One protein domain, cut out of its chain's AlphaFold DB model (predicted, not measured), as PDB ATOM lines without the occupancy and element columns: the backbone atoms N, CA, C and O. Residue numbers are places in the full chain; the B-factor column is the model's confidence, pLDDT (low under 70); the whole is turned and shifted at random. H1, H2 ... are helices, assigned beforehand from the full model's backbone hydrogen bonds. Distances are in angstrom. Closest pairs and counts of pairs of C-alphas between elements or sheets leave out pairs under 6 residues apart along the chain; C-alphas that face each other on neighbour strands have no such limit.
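Overview. This is residues 12 to 52 of the 215 residues of the protein "DNA methylase" of Gardnerella vaginalis 5-1 (UniProt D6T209). A short helix, H1, and a longer one, H2, lie at opposite ends of an open frame, joined by a long stretched link, with no contact between the helices. Residues 42 to 52, of which 42 to 50 belong to H2, stick out from the rest. The printed part has 41 residues with two named helices, H1 then H2, and no named strand; its class is all helix. It is loose, with a radius of gyration of the C-alphas of 13.0 A, and flat, spanning 33 by 26 by 12 A.

Arrangement. H1, residues 12 to 19, and H2, residues 35 to 50, are apart, with no C-alpha of the one within 8 A of the other. In H1 and H2 every O i to N i+4 pair is within hydrogen-bond range.

Along the chain. H1 begins at C-alpha 12, (9.633, 62.298, 88.063), and measures 10.6 A. H2 measures 23.4 A and ends at C-alpha 50, (19.596, 71.433, 82.538).

Size, cuts and confidence. The two C-alphas farthest apart, those of Gly 21 and Thr 36, are 33.0 A apart. The link from H1 to H2, residues 20 to 34, is long. The printed part has no cut. Mean pLDDT of the printed part is 87.0, and no printed residue is under 70.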
ATOM      1  N   GLY A  12       9.370  62.271  86.617       84.62
ATOM      2  CA  GLY A  12       9.633  62.298  88.063       84.62
ATOM      3  C   GLY A  12       8.378  62.556  88.903       84.62
ATOM      4  O   GLY A  12       8.152  61.879  89.906       84.62
ATOM      5  N   ARG A  13       7.496  63.463  88.455       88.44
ATOM      6  CA  ARG A  13       6.217  63.746  89.131       88.44
ATOM      7  C   ARG A  13       5.286  62.534  89.091       88.44
ATOM      8  O   ARG A  13       4.648  62.225  90.094       88.44
ATOM      9  N   LEU A  14       5.243  61.816  87.965       89.69
ATOM     10  CA  LEU A  14       4.476  60.573  87.865       89.69
ATOM     11  C   LEU A  14       5.040  59.485  88.792       89.69
ATOM     12  O   LEU A  14       4.273  58.834  89.499       89.69
ATOM     13  N   ALA A  15       6.362  59.308  88.831       89.69
ATOM     14  CA  ALA A  15       7.006  58.333  89.711       89.69
ATOM     15  C   ALA A  15       6.729  58.624  91.199       89.69
ATOM     16  O   ALA A  15       6.404  57.709  91.960       89.69
ATOM     17  N   ALA A  16       6.785  59.896  91.606       90.19
ATOM     18  CA  ALA A  16       6.413  60.324  92.953       90.19
ATOM     19  C   ALA A  16       4.928  60.055  93.253       90.19
ATOM     20  O   ALA A  16       4.604  59.485  94.294       90.19
ATOM     21  N   ALA A  17       4.025  60.381  92.322       92.62
ATOM     22  CA  ALA A  17       2.593  60.128  92.474       92.62
ATOM     23  C   ALA A  17       2.261  58.633  92.627       92.62
ATOM     24  O   ALA A  17       1.415  58.270  93.448       92.62
ATOM     25  N   LEU A  18       2.957  57.764  91.886       91.94
ATOM     26  CA  LEU A  18       2.840  56.311  92.022       91.94
ATOM     27  C   LEU A  18       3.318  55.831  93.398       91.94
ATOM     28  O   LEU A  18       2.616  55.045  94.034       91.94
ATOM     29  N   LYS A  19       4.460  56.337  93.887       93.50
ATOM     30  CA  LYS A  19       4.956  56.052  95.249       93.50
ATOM     31  C   LYS A  19       3.965  56.481  96.334       93.50
ATOM     32  O   LYS A  19       3.807  55.772  97.320       93.50
ATOM     33  N   LEU A  20       3.274  57.602  96.132       93.75
ATOM     34  CA  LEU A  20       2.233  58.106  97.034       93.75
ATOM     35  C   LEU A  20       0.885  57.370  96.890       93.75
ATOM     36  O   LEU A  20      -0.069  57.692  97.593       93.75
ATOM     37  N   GLY A  21       0.772  56.392  95.982       95.06
ATOM     38  CA  GLY A  21      -0.448  55.606  95.776       95.06
ATOM     39  C   GLY A  21      -1.588  56.365  95.087       95.06
ATOM     40  O   GLY A  21      -2.734  55.899  95.105       95.06
ATOM     41  N   LEU A  22      -1.301  57.514  94.466       94.75
ATOM     42  CA  LEU A  22      -2.308  58.325  93.789       94.75
ATOM     43  C   LEU A  22      -2.895  57.567  92.594       94.75
ATOM     44  O   LEU A  22      -2.185  57.088  91.712       94.75
ATOM     45  N   LYS A  23      -4.228  57.474  92.551       92.38
ATOM     46  CA  LYS A  23      -4.958  56.787  91.471       92.38
ATOM     47  C   LYS A  23      -5.184  57.660  90.238       92.38
ATOM     48  O   LYS A  23      -5.500  57.133  89.177       92.38
ATOM     49  N   LYS A  24      -5.080  58.982  90.384       90.62
ATOM     50  CA  LYS A  24      -5.266  59.970  89.315       90.62
ATOM     51  C   LYS A  24      -4.294  61.124  89.521       90.62
ATOM     52  O   LYS A  24      -4.099  61.559  90.652       90.62
ATOM     53  N   VAL A  25      -3.730  61.620  88.424       89.12
ATOM     54  CA  VAL A  25      -2.820  62.769  88.401       89.12
ATOM     55  C   VAL A  25      -3.309  63.730  87.314       89.12
ATOM     56  O   VAL A  25      -3.709  63.259  86.246       89.12
ATOM     57  N   PRO A  26      -3.327  65.053  87.551       89.56
ATOM     58  CA  PRO A  26      -3.648  66.020  86.509       89.56
ATOM     59  C   PRO A  26      -2.606  65.944  85.389       89.56
ATOM     60  O   PRO A  26      -1.405  65.934  85.653       89.56
ATOM     61  N   CYS A  27      -3.051  65.896  84.135       89.19
ATOM     62  CA  CYS A  27      -2.160  65.865  82.978       89.19
ATOM     63  C   CYS A  27      -2.646  66.833  81.903       89.19
ATOM     64  O   CYS A  27      -3.842  66.896  81.616       89.19
ATOM     65  N   VAL A  28      -1.704  67.525  81.262       89.69
ATOM     66  CA  VAL A  28      -1.960  68.298  80.042       89.69
ATOM     67  C   VAL A  28      -1.781  67.378  78.832       89.69
ATOM     68  O   VAL A  28      -0.791  66.638  78.738       89.69
ATOM     69  N   LYS A  29      -2.774  67.369  77.937       89.06
ATOM     70  CA  LYS A  29      -2.771  66.565  76.709       89.06
ATOM     71  C   LYS A  29      -2.264  67.390  75.529       89.06
ATOM     72  O   LYS A  29      -2.896  68.364  75.138       89.06
ATOM     73  N   GLU A  30      -1.159  66.951  74.938       87.31
ATOM     74  CA  GLU A  30      -0.483  67.620  73.821       87.31
ATOM     75  C   GLU A  30      -0.919  67.025  72.475       87.31
ATOM     76  O   GLU A  30      -0.113  66.503  71.703       87.31
ATOM     77  N   ASN A  31      -2.227  67.062  72.201       84.75
ATOM     78  CA  ASN A  31      -2.825  66.423  71.016       84.75
ATOM     79  C   ASN A  31      -2.480  67.133  69.696       84.75
ATOM     80  O   ASN A  31      -2.740  66.607  68.620       84.75
ATOM     81  N   HIS A  32      -1.923  68.339  69.770       86.50
ATOM     82  CA  HIS A  32      -1.602  69.155  68.604       86.50
ATOM     83  C   HIS A  32      -0.182  68.905  68.065       86.50
ATOM     84  O   HIS A  32       0.165  69.420  67.004       86.50
ATOM     85  N   LEU A  33       0.649  68.142  68.788       87.94
ATOM     86  CA  LEU A  33       2.028  67.867  68.392       87.94
ATOM     87  C   LEU A  33       2.099  66.669  67.438       87.94
ATOM     88  O   LEU A  33       1.597  65.585  67.732       87.94
ATOM     89  N   THR A  34       2.807  66.840  66.325       90.31
ATOM     90  CA  THR A  34       3.214  65.730  65.448       90.31
ATOM     91  C   THR A  34       4.216  64.805  66.150       90.31
ATOM     92  O   THR A  34       4.894  65.210  67.093       90.31
ATOM     93  N   GLU A  35       4.401  63.578  65.653       86.94
ATOM     94  CA  GLU A  35       5.381  62.625  66.212       86.94
ATOM     95  C   GLU A  35       6.811  63.184  66.285       86.94
ATOM     96  O   GLU A  35       7.548  62.955  67.246       86.94
ATOM     97  N   THR A  36       7.218  63.974  65.293       90.25
ATOM     98  CA  THR A  36       8.526  64.640  65.321       90.25
ATOM     99  C   THR A  36       8.581  65.734  66.386       90.25
ATOM    100  O   THR A  36       9.575  65.815  67.104       90.25
ATOM    101  N   GLN A  37       7.517  66.520  66.557       89.12
ATOM    102  CA  GLN A  37       7.455  67.543  67.605       89.12
ATOM    103  C   GLN A  37       7.406  66.939  69.011       89.12
ATOM    104  O   GLN A  37       8.049  67.474  69.905       89.12
ATOM    105  N   LYS A  38       6.731  65.798  69.212       88.00
ATOM    106  CA  LYS A  38       6.744  65.069  70.493       88.00
ATOM    107  C   LYS A  38       8.163  64.649  70.882       88.00
ATOM    108  O   LYS A  38       8.582  64.882  72.013       88.00
ATOM    109  N   ARG A  39       8.930  64.091  69.936       86.38
ATOM    110  CA  ARG A  39      10.342  63.724  70.161       86.38
ATOM    111  C   ARG A  39      11.215  64.942  70.471       86.38
ATOM    112  O   ARG A  39      12.018  64.887  71.395       86.38
ATOM    113  N   ALA A  40      11.030  66.042  69.740       88.81
ATOM    114  CA  ALA A  40      11.746  67.291  70.002       88.81
ATOM    115  C   ALA A  40      11.398  67.877  71.381       88.81
ATOM    116  O   ALA A  40      12.286  68.331  72.094       88.81
ATOM    117  N   TYR A  41      10.127  67.813  71.778       86.56
ATOM    118  CA  TYR A  41       9.643  68.305  73.063       86.56
ATOM    119  C   TYR A  41      10.251  67.542  74.247       86.56
ATOM    120  O   TYR A  41      10.702  68.174  75.194       86.56
ATOM    121  N   ILE A  42      10.352  66.210  74.165       86.88
ATOM    122  CA  ILE A  42      11.024  65.394  75.194       86.88
ATOM    123  C   ILE A  42      12.484  65.839  75.379       86.88
ATOM    124  O   ILE A  42      12.969  65.968  76.502       86.88
ATOM    125  N   ILE A  43      13.194  66.088  74.274       84.75
ATOM    126  CA  ILE A  43      14.587  66.549  74.321       84.75
ATOM    127  C   ILE A  43      14.663  67.963  74.910       84.75
ATOM    128  O   ILE A  43      15.529  68.233  75.742       84.75
ATOM    129  N   ALA A  44      13.750  68.850  74.507       84.88
ATOM    130  CA  ALA A  44      13.695  70.221  74.991       84.88
ATOM    131  C   ALA A  44      13.391  70.299  76.495       84.88
ATOM    132  O   ALA A  44      14.078  71.037  77.182       84.88
ATOM    133  N   ASP A  45      12.442  69.521  77.025       83.50
ATOM    134  CA  ASP A  45      12.097  69.494  78.461       83.50
ATOM    135  C   ASP A  45      13.310  69.121  79.330       83.50
ATOM    136  O   ASP A  45      13.652  69.822  80.287       83.50
ATOM    137  N   ASN A  46      14.042  68.077  78.926       81.56
ATOM    138  CA  ASN A  46      15.272  67.667  79.603       81.56
ATOM    139  C   ASN A  46      16.366  68.738  79.486       81.56
ATOM    140  O   ASN A  46      17.038  69.046  80.469       81.56
ATOM    141  N   LYS A  47      16.553  69.331  78.298       81.81
ATOM    142  CA  LYS A  47      17.599  70.341  78.083       81.81
ATOM    143  C   LYS A  47      17.292  71.668  78.782       81.81
ATOM    144  O   LYS A  47      18.210  72.287  79.302       81.81
ATOM    145  N   LEU A  48      16.034  72.096  78.810       79.25
ATOM    146  CA  LEU A  48      15.602  73.297  79.522       79.25
ATOM    147  C   LEU A  48      15.763  73.127  81.030       79.25
ATOM    148  O   LEU A  48      16.215  74.058  81.681       79.25
ATOM    149  N   SER A  49      15.492  71.932  81.563       76.50
ATOM    150  CA  SER A  49      15.760  71.619  82.973       76.50
ATOM    151  C   SER A  49      17.254  71.706  83.310       76.50
ATOM    152  O   SER A  49      17.608  72.218  84.361       76.50
ATOM    153  N   LEU A  50      18.138  71.275  82.399       72.56
ATOM    154  CA  LEU A  50      19.596  71.433  82.538       72.56
ATOM    155  C   LEU A  50      20.085  72.880  82.361       72.56
ATOM    156  O   LEU A  50      21.220  73.181  82.706       72.56
ATOM    157  N   ASN A  51      19.268  73.746  81.765       73.19
ATOM    158  CA  ASN A  51      19.572  75.163  81.574       73.19
ATOM    159  C   ASN A  51      18.852  76.048  82.608       73.19
ATOM    160  O   ASN A  51      18.894  77.271  82.483       73.19
ATOM    161  N   ALA A  52      18.141  75.456  83.574       75.75
ATOM    162  CA  ALA A  52      17.556  76.204  84.673       75.75
ATOM    163  C   ALA A  52      18.702  76.733  85.542       75.75
ATOM    164  O   ALA A  52      19.495  75.956  86.065       75.75
TER     165      ALA A  52